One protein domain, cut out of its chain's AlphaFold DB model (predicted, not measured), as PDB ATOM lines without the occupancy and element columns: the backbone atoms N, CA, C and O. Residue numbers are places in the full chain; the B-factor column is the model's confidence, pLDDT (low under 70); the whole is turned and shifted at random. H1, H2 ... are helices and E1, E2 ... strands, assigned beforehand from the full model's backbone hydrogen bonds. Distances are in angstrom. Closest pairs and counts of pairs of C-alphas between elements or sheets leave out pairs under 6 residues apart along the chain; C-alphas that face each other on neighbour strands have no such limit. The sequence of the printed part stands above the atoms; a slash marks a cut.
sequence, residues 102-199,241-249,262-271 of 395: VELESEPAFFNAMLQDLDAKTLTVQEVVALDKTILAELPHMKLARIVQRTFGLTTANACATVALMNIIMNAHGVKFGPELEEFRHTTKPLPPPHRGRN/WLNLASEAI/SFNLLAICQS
ATOM      1  N   VAL A 102     235.859 262.813 120.128       73.62
ATOM      2  CA  VAL A 102     236.001 262.162 118.821       73.62
ATOM      3  C   VAL A 102     237.395 261.543 118.698       73.62
ATOM      4  O   VAL A 102     238.372 262.070 119.232       73.62
ATOM      5  N   GLU A 103     237.495 260.408 118.009       73.19
ATOM      6  CA  GLU A 103     238.792 259.837 117.644       73.19
ATOM      7  C   GLU A 103     239.506 260.756 116.648       73.19
ATOM      8  O   GLU A 103     238.961 261.091 115.599       73.19
ATOM      9  N   LEU A 104     240.732 261.161 116.982       76.75
ATOM     10  CA  LEU A 104     241.551 262.018 116.131       76.75
ATOM     11  C   LEU A 104     242.648 261.204 115.439       76.75
ATOM     12  O   LEU A 104     243.358 260.419 116.079       76.75
ATOM     13  N   GLU A 105     242.822 261.429 114.138       75.19
ATOM     14  CA  GLU A 105     243.938 260.872 113.374       75.19
ATOM     15  C   GLU A 105     245.271 261.479 113.835       75.19
ATOM     16  O   GLU A 105     245.370 262.655 114.182       75.19
ATOM     17  N   SER A 106     246.331 260.669 113.857       78.25
ATOM     18  CA  SER A 106     247.666 261.111 114.282       78.25
ATOM     19  C   SER A 106     248.419 261.823 113.149       78.25
ATOM     20  O   SER A 106     249.522 261.420 112.817       78.25
ATOM     21  N   GLU A 107     247.829 262.847 112.531       81.25
ATOM     22  CA  GLU A 107     248.434 263.603 111.419       81.25
ATOM     23  C   GLU A 107     248.826 265.017 111.882       81.25
ATOM     24  O   GLU A 107     248.012 265.687 112.529       81.25
ATOM     25  N   PRO A 108     250.028 265.520 111.539       84.31
ATOM     26  CA  PRO A 108     250.498 266.834 111.989       84.31
ATOM     27  C   PRO A 108     249.548 267.975 111.603       84.31
ATOM     28  O   PRO A 108     249.376 268.912 112.380       84.31
ATOM     29  N   ALA A 109     248.876 267.879 110.452       85.19
ATOM     30  CA  ALA A 109     247.950 268.896 109.967       85.19
ATOM     31  C   ALA A 109     246.757 269.132 110.919       85.19
ATOM     32  O   ALA A 109     246.405 270.285 111.173       85.19
ATOM     33  N   PHE A 110     246.192 268.081 111.531       85.00
ATOM     34  CA  PHE A 110     245.137 268.242 112.543       85.00
ATOM     35  C   PHE A 110     245.651 268.960 113.792       85.00
ATOM     36  O   PHE A 110     244.973 269.837 114.324       85.00
ATOM     37  N   PHE A 111     246.859 268.626 114.256       86.06
ATOM     38  CA  PHE A 111     247.452 269.301 115.411       86.06
ATOM     39  C   PHE A 111     247.817 270.754 115.110       86.06
ATOM     40  O   PHE A 111     247.641 271.603 115.979       86.06
ATOM     41  N   ASN A 112     248.256 271.059 113.888       88.38
ATOM     42  CA  ASN A 112     248.494 272.431 113.446       88.38
ATOM     43  C   ASN A 112     247.202 273.247 113.421       88.38
ATOM     44  O   ASN A 112     247.188 274.348 113.960       88.38
ATOM     45  N   ALA A 113     246.104 272.694 112.899       86.38
ATOM     46  CA  ALA A 113     244.800 273.351 112.963       86.38
ATOM     47  C   ALA A 113     244.349 273.596 114.414       86.38
ATOM     48  O   ALA A 113     243.942 274.706 114.743       86.38
ATOM     49  N   MET A 114     244.526 272.617 115.310       84.62
ATOM     50  CA  MET A 114     244.232 272.805 116.737       84.62
ATOM     51  C   MET A 114     245.097 273.897 117.381       84.62
ATOM     52  O   MET A 114     244.590 274.680 118.175       84.62
ATOM     53  N   LEU A 115     246.393 273.976 117.060       85.69
ATOM     54  CA  LEU A 115     247.261 275.046 117.562       85.69
ATOM     55  C   LEU A 115     246.814 276.426 117.065       85.69
ATOM     56  O   LEU A 115     246.920 277.389 117.816       85.69
ATOM     57  N   GLN A 116     246.303 276.523 115.836       86.44
ATOM     58  CA  GLN A 116     245.754 277.769 115.298       86.44
ATOM     59  C   GLN A 116     244.464 278.179 116.013       86.44
ATOM     60  O   GLN A 116     244.334 279.338 116.399       86.44
ATOM     61  N   ASP A 117     243.552 277.234 116.256       83.44
ATOM     62  CA  ASP A 117     242.303 277.499 116.980       83.44
ATOM     63  C   ASP A 117     242.561 277.856 118.462       83.44
ATOM     64  O   ASP A 117     241.828 278.645 119.048       83.44
ATOM     65  N   LEU A 118     243.646 277.334 119.052       79.62
ATOM     66  CA  LEU A 118     244.129 277.674 120.401       79.62
ATOM     67  C   LEU A 118     245.000 278.949 120.456       79.62
ATOM     68  O   LEU A 118     245.593 279.247 121.496       79.62
ATOM     69  N   ASP A 119     245.132 279.670 119.338       82.44
ATOM     70  CA  ASP A 119     245.961 280.876 119.183       82.44
ATOM     71  C   ASP A 119     247.440 280.677 119.595       82.44
ATOM     72  O   ASP A 119     248.132 281.572 120.079       82.44
ATOM     73  N   ALA A 120     247.963 279.468 119.384       82.38
ATOM     74  CA  ALA A 120     249.343 279.073 119.648       82.38
ATOM     75  C   ALA A 120     250.211 279.147 118.374       82.38
ATOM     76  O   ALA A 120     250.990 278.239 118.076       82.38
ATOM     77  N   LYS A 121     250.108 280.255 117.626       81.88
ATOM     78  CA  LYS A 121     250.718 280.457 116.289       81.88
ATOM     79  C   LYS A 121     252.245 280.369 116.254       81.88
ATOM     80  O   LYS A 121     252.853 280.198 115.202       81.88
ATOM     81  N   THR A 122     252.886 280.500 117.412       83.00
ATOM     82  CA  THR A 122     254.342 280.393 117.554       83.00
ATOM     83  C   THR A 122     254.855 278.954 117.518       83.00
ATOM     84  O   THR A 122     256.067 278.753 117.569       83.00
ATOM     85  N   LEU A 123     253.960 277.964 117.479       85.88
ATOM     86  CA  LEU A 123     254.283 276.542 117.474       85.88
ATOM     87  C   LEU A 123     253.757 275.866 116.207       85.88
ATOM     88  O   LEU A 123     252.721 276.245 115.671       85.88
ATOM     89  N   THR A 124     254.459 274.825 115.775       87.12
ATOM     90  CA  THR A 124     254.059 273.955 114.663       87.12
ATOM     91  C   THR A 124     254.348 272.505 115.014       87.12
ATOM     92  O   THR A 124     255.344 272.210 115.668       87.12
ATOM     93  N   VAL A 125     253.513 271.587 114.554       87.56
ATOM     94  CA  VAL A 125     253.687 270.143 114.677       87.56
ATOM     95  C   VAL A 125     254.217 269.580 113.368       87.56
ATOM     96  O   VAL A 125     253.689 269.879 112.296       87.56
ATOM     97  N   GLN A 126     255.250 268.749 113.469       85.00
ATOM     98  CA  GLN A 126     255.867 268.052 112.346       85.00
ATOM     99  C   GLN A 126     256.007 266.565 112.654       85.00
ATOM    100  O   GLN A 126     256.152 266.163 113.812       85.00
ATOM    101  N   GLU A 127     255.947 265.747 111.609       85.19
ATOM    102  CA  GLU A 127     256.203 264.316 111.713       85.19
ATOM    103  C   GLU A 127     257.710 264.050 111.736       85.19
ATOM    104  O   GLU A 127     258.471 264.601 110.943       85.19
ATOM    105  N   VAL A 128     258.141 263.203 112.668       83.00
ATOM    106  CA  VAL A 128     259.536 262.793 112.820       83.00
ATOM    107  C   VAL A 128     259.691 261.406 112.219       83.00
ATOM    108  O   VAL A 128     259.277 260.407 112.809       83.00
ATOM    109  N   VAL A 129     260.303 261.356 111.039       80.31
ATOM    110  CA  VAL A 129     260.462 260.115 110.267       80.31
ATOM    111  C   VAL A 129     261.539 259.210 110.868       80.31
ATOM    112  O   VAL A 129     261.369 257.991 110.903       80.31
ATOM    113  N   ALA A 130     262.629 259.782 111.389       77.88
ATOM    114  CA  ALA A 130     263.636 259.031 112.131       77.88
ATOM    115  C   ALA A 130     264.251 259.844 113.280       77.88
ATOM    116  O   ALA A 130     264.124 261.063 113.362       77.88
ATOM    117  N   LEU A 131     264.866 259.117 114.215       75.31
ATOM    118  CA  LEU A 131     265.470 259.634 115.452       75.31
ATOM    119  C   LEU A 131     266.997 259.785 115.339       75.31
ATOM    120  O   LEU A 131     267.713 259.721 116.339       75.31
ATOM    121  N   ASP A 132     267.518 259.896 114.124       78.31
ATOM    122  CA  ASP A 132     268.925 260.164 113.867       78.31
ATOM    123  C   ASP A 132     269.255 261.643 114.106       78.31
ATOM    124  O   ASP A 132     268.429 262.543 113.951       78.31
ATOM    125  N   LYS A 133     270.503 261.906 114.498       72.50
ATOM    126  CA  LYS A 133     270.955 263.260 114.853       72.50
ATOM    127  C   LYS A 133     270.863 264.237 113.683       72.50
ATOM    128  O   LYS A 133     270.674 265.423 113.914       72.50
ATOM    129  N   THR A 134     271.011 263.739 112.460       76.94
ATOM    130  CA  THR A 134     270.928 264.521 111.225       76.94
ATOM    131  C   THR A 134     269.517 265.051 110.993       76.94
ATOM    132  O   THR A 134     269.354 266.266 110.945       76.94
ATOM    133  N   ILE A 135     268.488 264.195 110.982       74.94
ATOM    134  CA  ILE A 135     267.097 264.653 110.806       74.94
ATOM    135  C   ILE A 135     266.650 265.544 111.968       74.94
ATOM    136  O   ILE A 135     265.995 266.560 111.754       74.94
ATOM    137  N   LEU A 136     267.036 265.214 113.204       72.56
ATOM    138  CA  LEU A 136     266.680 266.033 114.368       72.56
ATOM    139  C   LEU A 136     267.315 267.433 114.337       72.56
ATOM    140  O   LEU A 136     266.721 268.368 114.871       72.56
ATOM    141  N   ALA A 137     268.488 267.585 113.716       72.44
ATOM    142  CA  ALA A 137     269.151 268.879 113.551       72.44
ATOM    143  C   ALA A 137     268.529 269.739 112.436       72.44
ATOM    144  O   ALA A 137     268.622 270.962 112.492       72.44
ATOM    145  N   GLU A 138     267.889 269.116 111.442       68.12
ATOM    146  CA  GLU A 138     267.209 269.813 110.341       68.12
ATOM    147  C   GLU A 138     265.822 270.350 110.731       68.12
ATOM    148  O   GLU A 138     265.263 271.197 110.031       68.12
ATOM    149  N   LEU A 139     265.265 269.914 111.868       65.38
ATOM    150  CA  LEU A 139     263.980 270.415 112.354       65.38
ATOM    151  C   LEU A 139     264.088 271.902 112.757       65.38
ATOM    152  O   LEU A 139     264.970 272.267 113.543       65.38
ATOM    153  N   PRO A 140     263.173 272.775 112.287       58.78
ATOM    154  CA  PRO A 140     263.234 274.210 112.552       58.78
ATOM    155  C   PRO A 140     263.222 274.493 114.059       58.78
ATOM    156  O   PRO A 140     262.277 274.134 114.761       58.78
ATOM    157  N   HIS A 141     264.316 275.106 114.536       54.34
ATOM    158  CA  HIS A 141     264.614 275.491 115.924       54.34
ATOM    159  C   HIS A 141     263.825 274.702 116.973       54.34
ATOM    160  O   HIS A 141     262.839 275.166 117.557       54.34
ATOM    161  N   MET A 142     264.288 273.480 117.211       49.25
ATOM    162  CA  MET A 142     263.632 272.482 118.040       49.25
ATOM    163  C   MET A 142     263.746 272.789 119.550       49.25
ATOM    164  O   MET A 142     264.311 272.027 120.327       49.25
ATOM    165  N   LYS A 143     263.193 273.916 120.012       46.44
ATOM    166  CA  LYS A 143     263.233 274.293 121.439       46.44
ATOM    167  C   LYS A 143     262.250 273.496 122.309       46.44
ATOM    168  O   LYS A 143     262.369 273.525 123.532       46.44
ATOM    169  N   LEU A 144     261.272 272.797 121.711       44.12
ATOM    170  CA  LEU A 144     260.103 272.259 122.426       44.12
ATOM    171  C   LEU A 144     259.584 270.885 121.944       44.12
ATOM    172  O   LEU A 144     258.406 270.587 122.133       44.12
ATOM    173  N   ALA A 145     260.407 269.992 121.379       41.72
ATOM    174  CA  ALA A 145     259.870 268.704 120.908       41.72
ATOM    175  C   ALA A 145     259.695 267.669 122.031       41.72
ATOM    176  O   ALA A 145     260.506 266.769 122.229       41.72
ATOM    177  N   ARG A 146     258.586 267.716 122.765       48.72
ATOM    178  CA  ARG A 146     258.223 266.578 123.617       48.72
ATOM    179  C   ARG A 146     257.515 265.532 122.761       48.72
ATOM    180  O   ARG A 146     256.351 265.675 122.419       48.72
ATOM    181  N   ILE A 147     258.251 264.491 122.406       45.62
ATOM    182  CA  ILE A 147     257.781 263.428 121.526       45.62
ATOM    183  C   ILE A 147     256.608 262.664 122.168       45.62
ATOM    184  O   ILE A 147     256.741 262.069 123.245       45.62
ATOM    185  N   VAL A 148     255.450 262.677 121.501       46.75
ATOM    186  CA  VAL A 148     254.266 261.914 121.921       46.75
ATOM    187  C   VAL A 148     254.412 260.480 121.425       46.75
ATOM    188  O   VAL A 148     254.101 260.164 120.284       46.75
ATOM    189  N   GLN A 149     254.874 259.582 122.294       42.00
ATOM    190  CA  GLN A 149     254.771 258.150 122.030       42.00
ATOM    191  C   GLN A 149     253.383 257.649 122.437       42.00
ATOM    192  O   GLN A 149     252.946 257.853 123.573       42.00
ATOM    193  N   ARG A 150     252.712 256.933 121.532       43.25
ATOM    194  CA  ARG A 150     251.418 256.282 121.767       43.25
ATOM    195  C   ARG A 150     251.536 255.187 122.837       43.25
ATOM    196  O   ARG A 150     251.751 254.022 122.535       43.25
ATOM    197  N   THR A 151     251.367 255.552 124.103       36.28
ATOM    198  CA  THR A 151     250.920 254.645 125.176       36.28
ATOM    199  C   THR A 151     249.838 255.362 125.977       36.28
ATOM    200  O   THR A 151     250.073 255.929 127.041       36.28
ATOM    201  N   PHE A 152     248.632 255.414 125.413       42.09
ATOM    202  CA  PHE A 152     247.519 256.149 126.003       42.09
ATOM    203  C   PHE A 152     246.759 255.287 127.012       42.09
ATOM    204  O   PHE A 152     245.936 254.454 126.649       42.09
ATOM    205  N   GLY A 153     247.037 255.520 128.292       38.38
ATOM    206  CA  GLY A 153     246.148 255.171 129.394       38.38
ATOM    207  C   GLY A 153     245.758 256.438 130.149       38.38
ATOM    208  O   GLY A 153     246.478 256.850 131.056       38.38
ATOM    209  N   LEU A 154     244.637 257.058 129.778       39.22
ATOM    210  CA  LEU A 154     243.936 258.044 130.604       39.22
ATOM    211  C   LEU A 154     242.417 257.881 130.461       39.22
ATOM    212  O   LEU A 154     241.926 257.247 129.535       39.22
ATOM    213  N   THR A 155     241.714 258.398 131.462       42.06
ATOM    214  CA  THR A 155     240.393 257.983 131.962       42.06
ATOM    215  C   THR A 155     239.178 258.504 131.190       42.06
ATOM    216  O   THR A 155     238.056 258.194 131.573       42.06
ATOM    217  N   THR A 156     239.370 259.248 130.103       51.44
ATOM    218  CA  THR A 156     238.308 259.649 129.168       51.44
ATOM    219  C   THR A 156     238.610 259.037 127.805       51.44
ATOM    220  O   THR A 156     239.690 259.246 127.249       51.44
ATOM    221  N   ALA A 157     237.687 258.221 127.287       58.50
ATOM    222  CA  ALA A 157     237.830 257.617 125.965       58.50
ATOM    223  C   ALA A 157     238.112 258.721 124.929       58.50
ATOM    224  O   ALA A 157     237.457 259.756 124.955       58.50
ATOM    225  N   ASN A 158     239.111 258.519 124.066       67.88
ATOM    226  CA  ASN A 158     239.458 259.366 122.912       67.88
ATOM    227  C   ASN A 158     240.025 260.782 123.173       67.88
ATOM    228  O   ASN A 158     240.444 261.437 122.228       67.88
ATOM    229  N   ALA A 159     240.194 261.232 124.423       69.38
ATOM    230  CA  ALA A 159     240.764 262.562 124.730       69.38
ATOM    231  C   ALA A 159     242.304 262.656 124.604       69.38
ATOM    232  O   ALA A 159     242.938 263.645 124.979       69.38
ATOM    233  N   CYS A 160     242.947 261.581 124.165       73.50
ATOM    234  CA  CYS A 160     244.366 261.365 124.390       73.50
ATOM    235  C   CYS A 160     245.278 262.312 123.591       73.50
ATOM    236  O   CYS A 160     246.314 262.733 124.108       73.50
ATOM    237  N   ALA A 161     244.859 262.694 122.382       75.88
ATOM    238  CA  ALA A 161     245.568 263.633 121.520       75.88
ATOM    239  C   ALA A 161     245.605 265.042 122.130       75.88
ATOM    240  O   ALA A 161     246.684 265.601 122.335       75.88
ATOM    241  N   THR A 162     244.442 265.580 122.505       79.19
ATOM    242  CA  THR A 162     244.313 266.913 123.111       79.19
ATOM    243  C   THR A 162     245.025 266.984 124.456       79.19
ATOM    244  O   THR A 162     245.770 267.925 124.712       79.19
ATOM    245  N   VAL A 163     244.886 265.957 125.300       78.06
ATOM    246  CA  VAL A 163     245.588 265.899 126.591       78.06
ATOM    247  C   VAL A 163     247.106 265.825 126.400       78.06
ATOM    248  O   VAL A 163     247.848 266.455 127.155       78.06
ATOM    249  N   ALA A 164     247.599 265.077 125.407       76.81
ATOM    250  CA  ALA A 164     249.026 265.041 125.096       76.81
ATOM    251  C   ALA A 164     249.532 266.411 124.634       76.81
ATOM    252  O   ALA A 164     250.504 266.902 125.207       76.81
ATOM    253  N   LEU A 165     248.843 267.049 123.684       80.62
ATOM    254  CA  LEU A 165     249.171 268.392 123.202       80.62
ATOM    255  C   LEU A 165     249.209 269.398 124.359       80.62
ATOM    256  O   LEU A 165     250.218 270.073 124.566       80.62
ATOM    257  N   MET A 166     248.153 269.419 125.178       78.25
ATOM    258  CA  MET A 166     248.009 270.337 126.305       78.25
ATOM    259  C   MET A 166     249.123 270.156 127.342       78.25
ATOM    260  O   MET A 166     249.727 271.120 127.808       78.25
ATOM    261  N   ASN A 167     249.474 268.906 127.660       78.69
ATOM    262  CA  ASN A 167     250.580 268.606 128.568       78.69
ATOM    263  C   ASN A 167     251.931 269.119 128.060       78.69
ATOM    264  O   ASN A 167     252.816 269.396 128.872       78.69
ATOM    265  N   ILE A 168     252.128 269.222 126.747       77.81
ATOM    266  CA  ILE A 168     253.379 269.729 126.184       77.81
ATOM    267  C   ILE A 168     253.379 271.252 126.225       77.81
ATOM    268  O   ILE A 168     254.265 271.835 126.851       77.81
ATOM    269  N   ILE A 169     252.361 271.888 125.640       78.44
ATOM    270  CA  ILE A 169     252.307 273.349 125.509       78.44
ATOM    271  C   ILE A 169     252.239 274.046 126.875       78.44
ATOM    272  O   ILE A 169     252.940 275.027 127.103       78.44
ATOM    273  N   MET A 170     251.530 273.482 127.859       78.69
ATOM    274  CA  MET A 170     251.434 274.077 129.201       78.69
ATOM    275  C   MET A 170     252.775 274.122 129.945       78.69
ATOM    276  O   MET A 170     253.015 275.007 130.777       78.69
ATOM    277  N   ASN A 171     253.674 273.188 129.627       76.88
ATOM    278  CA  ASN A 171     255.022 273.123 130.188       76.88
ATOM    279  C   ASN A 171     256.070 273.845 129.319       76.88
ATOM    280  O   ASN A 171     257.242 273.862 129.686       76.88
ATOM    281  N   ALA A 172     255.676 274.452 128.196       73.62
ATOM    282  CA  ALA A 172     256.588 275.145 127.296       73.62
ATOM    283  C   ALA A 172     256.974 276.536 127.823       73.62
ATOM    284  O   ALA A 172     256.115 277.380 128.079       73.62
ATOM    285  N   HIS A 173     258.264 276.815 127.990       69.88
ATOM    286  CA  HIS A 173     258.741 278.128 128.439       69.88
ATOM    287  C   HIS A 173     258.950 279.079 127.254       69.88
ATOM    288  O   HIS A 173     259.384 278.655 126.189       69.88
ATOM    289  N   GLY A 174     258.650 280.369 127.439       70.62
ATOM    290  CA  GLY A 174     258.866 281.393 126.407       70.62
ATOM    291  C   GLY A 174     257.875 281.371 125.236       70.62
ATOM    292  O   GLY A 174     258.044 282.139 124.294       70.62
ATOM    293  N   VAL A 175     256.843 280.526 125.299       73.50
ATOM    294  CA  VAL A 175     255.727 280.508 124.343       73.50
ATOM    295  C   VAL A 175     254.639 281.455 124.827       73.50
ATOM    296  O   VAL A 175     254.324 281.461 126.019       73.50
ATOM    297  N   LYS A 176     254.096 282.250 123.903       71.12
ATOM    298  CA  LYS A 176     252.937 283.113 124.134       71.12
ATOM    299  C   LYS A 176     251.705 282.402 123.595       71.12
ATOM    300  O   LYS A 176     251.734 281.931 122.460       71.12
ATOM    301  N   PHE A 177     250.667 282.334 124.412       79.88
ATOM    302  CA  PHE A 177     249.374 281.791 124.028       79.88
ATOM    303  C   PHE A 177     248.333 282.906 123.926       79.88
ATOM    304  O   PHE A 177     248.558 284.016 124.422       79.88
ATOM    305  N   GLY A 178     247.194 282.603 123.303       77.06
ATOM    306  CA  GLY A 178     246.019 283.466 123.366       77.06
ATOM    307  C   GLY A 178     245.533 283.687 124.808       77.06
ATOM    308  O   GLY A 178     245.918 282.947 125.721       77.06
ATOM    309  N   PRO A 179     244.671 284.694 125.035       79.50
ATOM    310  CA  PRO A 179     244.256 285.116 126.373       79.50
ATOM    311  C   PRO A 179     243.601 283.990 127.184       79.50
ATOM    312  O   PRO A 179     243.935 283.814 128.352       79.50
ATOM    313  N   GLU A 180     242.736 283.193 126.553       78.75
ATOM    314  CA  GLU A 180     242.023 282.079 127.195       78.75
ATOM    315  C   GLU A 180     242.989 280.994 127.687       78.75
ATOM    316  O   GLU A 180     242.919 280.526 128.824       78.75
ATOM    317  N   LEU A 181     243.950 280.625 126.842       80.12
ATOM    318  CA  LEU A 181     244.895 279.558 127.138       80.12
ATOM    319  C   LEU A 181     245.962 280.006 128.151       80.12
ATOM    320  O   LEU A 181     246.416 279.202 128.970       80.12
ATOM    321  N   GLU A 182     246.339 281.287 128.146       83.38
ATOM    322  CA  GLU A 182     247.219 281.864 129.165       83.38
ATOM    323  C   GLU A 182     246.506 281.958 130.526       83.38
ATOM    324  O   GLU A 182     247.086 281.603 131.553       83.38
ATOM    325  N   GLU A 183     245.222 282.332 130.553       84.00
ATOM    326  CA  GLU A 183     244.400 282.283 131.765       84.00
ATOM    327  C   GLU A 183     244.290 280.854 132.310       84.00
ATOM    328  O   GLU A 183     244.569 280.609 133.491       84.00
ATOM    329  N   PHE A 184     243.979 279.881 131.452       81.38
ATOM    330  CA  PHE A 184     243.957 278.470 131.829       81.38
ATOM    331  C   PHE A 184     245.308 278.013 132.398       81.38
ATOM    332  O   PHE A 184     245.389 277.349 133.438       81.38
ATOM    333  N   ARG A 185     246.413 278.420 131.769       80.00
ATOM    334  CA  ARG A 185     247.760 278.113 132.247       80.00
ATOM    335  C   ARG A 185     248.022 278.705 133.628       80.00
ATOM    336  O   ARG A 185     248.555 278.011 134.500       80.00
ATOM    337  N   HIS A 186     247.670 279.968 133.847       81.81
ATOM    338  CA  HIS A 186     247.856 280.649 135.126       81.81
ATOM    339  C   HIS A 186     247.020 280.019 136.244       81.81
ATOM    340  O   HIS A 186     247.544 279.782 137.337       81.81
ATOM    341  N   THR A 187     245.759 279.693 135.963       82.25
ATOM    342  CA  THR A 187     244.815 279.120 136.935       82.25
ATOM    343  C   THR A 187     245.140 277.669 137.290       82.25
ATOM    344  O   THR A 187     244.969 277.260 138.440       82.25
ATOM    345  N   THR A 188     245.679 276.885 136.350       78.62
ATOM    346  CA  THR A 188     246.013 275.468 136.576       78.62
ATOM    347  C   THR A 188     247.444 275.223 137.054       78.62
ATOM    348  O   THR A 188     247.738 274.153 137.598       78.62
ATOM    349  N   LYS A 189     248.344 276.210 136.949       76.50
ATOM    350  CA  LYS A 189     249.724 276.136 137.463       76.50
ATOM    351  C   LYS A 189     249.842 275.662 138.925       76.50
ATOM    352  O   LYS A 189     250.704 274.811 139.171       76.50
ATOM    353  N   PRO A 190     249.022 276.124 139.893       76.69
ATOM    354  CA  PRO A 190     249.107 275.653 141.278       76.69
ATOM    355  C   PRO A 190     248.510 274.252 141.496       76.69
ATOM    356  O   PRO A 190     248.761 273.638 142.531       76.69
ATOM    357  N   LEU A 191     247.731 273.724 140.545       71.75
ATOM    358  CA  LEU A 191     247.032 272.453 140.718       71.75
ATOM    359  C   LEU A 191     247.980 271.252 140.540       71.75
ATOM    360  O   LEU A 191     248.860 271.279 139.667       71.75
ATOM    361  N   PRO A 192     247.787 270.152 141.297       59.69
ATOM    362  CA  PRO A 192     248.490 268.899 141.044       59.69
ATOM    363  C   PRO A 192     248.109 268.329 139.663       59.69
ATOM    364  O   PRO A 192     246.962 268.490 139.245       59.69
ATOM    365  N   PRO A 193     249.000 267.581 138.976       54.44
ATOM    366  CA  PRO A 193     248.736 267.010 137.649       54.44
ATOM    367  C   PRO A 193     247.361 266.334 137.441       54.44
ATOM    368  O   PRO A 193     246.746 266.602 136.412       54.44
ATOM    369  N   PRO A 194     246.812 265.523 138.374       52.81
ATOM    370  CA  PRO A 194     245.479 264.929 138.199       52.81
ATOM    371  C   PRO A 194     244.315 265.936 138.228       52.81
ATOM    372  O   PRO A 194     243.228 265.610 137.764       52.81
ATOM    373  N   HIS A 195     244.521 267.145 138.753       55.34
ATOM    374  CA  HIS A 195     243.503 268.199 138.803       55.34
ATOM    375  C   HIS A 195     243.589 269.167 137.618       55.34
ATOM    376  O   HIS A 195     242.601 269.821 137.304       55.34
ATOM    377  N   ARG A 196     244.727 269.222 136.913       59.78
ATOM    378  CA  ARG A 196     244.894 270.090 135.733       59.78
ATOM    379  C   ARG A 196     244.027 269.659 134.551       59.78
ATOM    380  O   ARG A 196     243.511 270.509 133.848       59.78
ATOM    381  N   GLY A 197     243.812 268.354 134.373       48.47
ATOM    382  CA  GLY A 197     242.903 267.825 133.344       48.47
ATOM    383  C   GLY A 197     241.420 267.830 133.735       48.47
ATOM    384  O   GLY A 197     240.599 267.383 132.945       48.47
ATOM    385  N   ARG A 198     241.077 268.270 134.956       44.91
ATOM    386  CA  ARG A 198     239.710 268.225 135.505       44.91
ATOM    387  C   ARG A 198     238.976 269.564 135.410       44.91
ATOM    388  O   ARG A 198     237.762 269.575 135.542       44.91
ATOM    389  N   ASN A 199     239.700 270.664 135.203       39.81
ATOM    390  CA  ASN A 199     239.114 272.001 135.230       39.81
ATOM    391  C   ASN A 199     238.573 272.493 133.887       39.81
ATOM    392  O   ASN A 199     237.856 273.484 133.910       39.81
ATOM    393  N   TRP A 241     268.972 266.709 126.106       74.94
ATOM    394  CA  TRP A 241     267.634 266.172 126.347       74.94
ATOM    395  C   TRP A 241     267.095 265.420 125.125       74.94
ATOM    396  O   TRP A 241     266.385 264.432 125.286       74.94
ATOM    397  N   LEU A 242     267.472 265.864 123.924       73.44
ATOM    398  CA  LEU A 242     267.105 265.260 122.648       73.44
ATOM    399  C   LEU A 242     267.660 263.846 122.519       73.44
ATOM    400  O   LEU A 242     266.928 262.907 122.212       73.44
ATOM    401  N   ASN A 243     268.950 263.693 122.820       75.75
ATOM    402  CA  ASN A 243     269.613 262.395 122.838       75.75
ATOM    403  C   ASN A 243     268.971 261.470 123.884       75.75
ATOM    404  O   ASN A 243     268.645 260.326 123.575       75.75
ATOM    405  N   LEU A 244     268.701 261.989 125.089       79.19
ATOM    406  CA  LEU A 244     268.039 261.234 126.155       79.19
ATOM    407  C   LEU A 244     266.613 260.800 125.772       79.19
ATOM    408  O   LEU A 244     266.207 259.670 126.044       79.19
ATOM    409  N   ALA A 245     265.840 261.692 125.150       76.56
ATOM    410  CA  ALA A 245     264.490 261.399 124.687       76.56
ATOM    411  C   ALA A 245     264.515 260.350 123.570       76.56
ATOM    412  O   ALA A 245     263.781 259.365 123.656       76.56
ATOM    413  N   SER A 246     265.393 260.522 122.580       78.44
ATOM    414  CA  SER A 246     265.566 259.599 121.452       78.44
ATOM    415  C   SER A 246     265.929 258.198 121.935       78.44
ATOM    416  O   SER A 246     265.261 257.235 121.566       78.44
ATOM    417  N   GLU A 247     266.899 258.083 122.846       80.94
ATOM    418  CA  GLU A 247     267.283 256.809 123.456       80.94
ATOM    419  C   GLU A 247     266.113 256.177 124.232       80.94
ATOM    420  O   GLU A 247     265.847 254.978 124.123       80.94
ATOM    421  N   ALA A 248     265.359 256.971 124.997       79.31
ATOM    422  CA  ALA A 248     264.196 256.475 125.730       79.31
ATOM    423  C   ALA A 248     263.078 255.966 124.802       79.31
ATOM    424  O   ALA A 248     262.417 254.977 125.132       79.31
ATOM    425  N   ILE A 249     262.859 256.617 123.655       79.69
ATOM    426  CA  ILE A 249     261.851 256.216 122.663       79.69
ATOM    427  C   ILE A 249     262.296 254.954 121.936       79.69
ATOM    428  O   ILE A 249     261.523 254.000 121.881       79.69
ATOM    429  N   SER A 262     253.199 249.852 113.985       64.94
ATOM    430  CA  SER A 262     252.849 251.158 113.404       64.94
ATOM    431  C   SER A 262     253.012 252.244 114.470       64.94
ATOM    432  O   SER A 262     252.130 252.430 115.316       64.94
ATOM    433  N   PHE A 263     254.140 252.949 114.448       71.94
ATOM    434  CA  PHE A 263     254.363 254.135 115.269       71.94
ATOM    435  C   PHE A 263     254.219 255.383 114.404       71.94
ATOM    436  O   PHE A 263     254.683 255.403 113.271       71.94
ATOM    437  N   ASN A 264     253.589 256.413 114.957       78.69
ATOM    438  CA  ASN A 264     253.658 257.761 114.418       78.69
ATOM    439  C   ASN A 264     254.310 258.633 115.489       78.69
ATOM    440  O   ASN A 264     253.945 258.539 116.669       78.69
ATOM    441  N   LEU A 265     255.310 259.405 115.080       81.19
ATOM    442  CA  LEU A 265     256.063 260.277 115.953       81.19
ATOM    443  C   LEU A 265     255.862 261.721 115.523       81.19
ATOM    444  O   LEU A 265     256.206 262.098 114.410       81.19
ATOM    445  N   LEU A 266     255.349 262.535 116.439       83.62
ATOM    446  CA  LEU A 266     255.130 263.956 116.206       83.62
ATOM    447  C   LEU A 266     256.013 264.779 117.144       83.62
ATOM    448  O   LEU A 266     256.129 264.478 118.339       83.62
ATOM    449  N   ALA A 267     256.608 265.831 116.594       82.44
ATOM    450  CA  ALA A 267     257.375 266.840 117.304       82.44
ATOM    451  C   ALA A 267     256.651 268.183 117.248       82.44
ATOM    452  O   ALA A 267     256.113 268.565 116.214       82.44
ATOM    453  N   ILE A 268     256.662 268.906 118.368       83.88
ATOM    454  CA  ILE A 268     256.215 270.298 118.435       83.88
ATOM    455  C   ILE A 268     257.461 271.182 118.363       83.88
ATOM    456  O   ILE A 268     258.346 271.095 119.213       83.88
ATOM    457  N   CYS A 269     257.528 272.020 117.344       83.44
ATOM    458  CA  CYS A 269     258.657 272.880 117.015       83.44
ATOM    459  C   CYS A 269     258.241 274.355 117.056       83.44
ATOM    460  O   CYS A 269     257.054 274.683 117.131       83.44
ATOM    461  N   GLN A 270     259.227 275.252 117.030       83.88
ATOM    462  CA  GLN A 270     258.970 276.683 116.904       83.88
ATOM    463  C   GLN A 270     258.554 277.003 115.462       83.88
ATOM    464  O   GLN A 270     259.206 276.564 114.518       83.88
ATOM    465  N   SER A 271     257.482 277.780 115.299       87.12
ATOM    466  CA  SER A 271     256.970 278.161 113.982       87.12
ATOM    467  C   SER A 271     257.997 278.993 113.198       87.12
ATOM    468  O   SER A 271     258.566 279.935 113.774       87.12
TER     469      SER A 271
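Overview. This is residues 102 to 199, 241 to 249 and 262 to 271 of the 395 residues of a protein of Xylaria flabelliformis (UniProt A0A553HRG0). A ribbon of two antiparallel strands, E1 and E2, has the helix H1 packed on E1, with the other short helices set round about: H4 and H5 at one end of the longest axis, H2 and H6 towards the other, and H3 nearest the middle. No helix touches another helix, and an unnamed stretch, residues 139 to 159, leads from H2 back to H3. The printed part has 117 residues with six named helices and two named strands, in the order H1 E1 H2 H3 H4 H5 H6 E2, and its class is mostly helix. It is compact, with a radius of gyration of the C-alphas of 14.4 A and spans of 40 by 30 by 26 A.

Arrangement. H1, residues 108 to 117, and E1, residues 123 to 127, have 9 pairs of C-alphas within 8 A, the closest those of Pro 108 and Val 125, 5.3 A apart. E1 is antiparallel to E2, residues 266 to 270, with 146 degrees between their directions; N 124 and O 269 are 2.9 A apart and N 267 and O 126 are 2.8 A apart, both within hydrogen-bond range. H2, residues 133 to 138, is near H6, residues 241 to 249, with 6 pairs of C-alphas within 10 A. H3, residues 160 to 169, is near H1, with 8 such pairs. H3 and E2 are only just apart, at 8.3 A. H4, residues 179 to 188, and H5, residues 193 to 196, are close but not clearly touching; their closest C-alphas, those of Thr 188 and Arg 196, are 5.6 A apart. H3 and H4 are apart. In H1, H2, H3, H4 and H6 every O i to N i+4 pair is within hydrogen-bond range; H5 is too short for such a pair.

Along the chain. H1 begins at C-alpha 108, at (250.498, 266.834, 111.989), and is 14.3 A long from first to last C-alpha. E1 is 13.7 A long and H2 8.8 A. H3, 14.4 A long, begins at C-alpha 160, at (244.366, 261.365, 124.390). H4 measures 14.2 A, H5 5.3 A and H6 12.1 A. E2, 13.3 A long, ends at C-alpha 270, at (258.970, 276.683, 116.904).

Size, cuts and confidence. The two C-alphas farthest apart, those of Thr 134 and Asn 199, are 40.6 A apart. Residues 200 to 240 are not printed, and C-alphas 199 and 241 are 30.4 A apart across that cut; residues 250 to 261 are not printed either, and C-alphas 249 and 262 are 13.9 A apart. Of the links that are printed whole, H2 to H3 is long, with 21 residues. The mean pLDDT of the printed part is 71.9, and it is under 70 at residues 138 to 159, 173, 192 to 199 and 262.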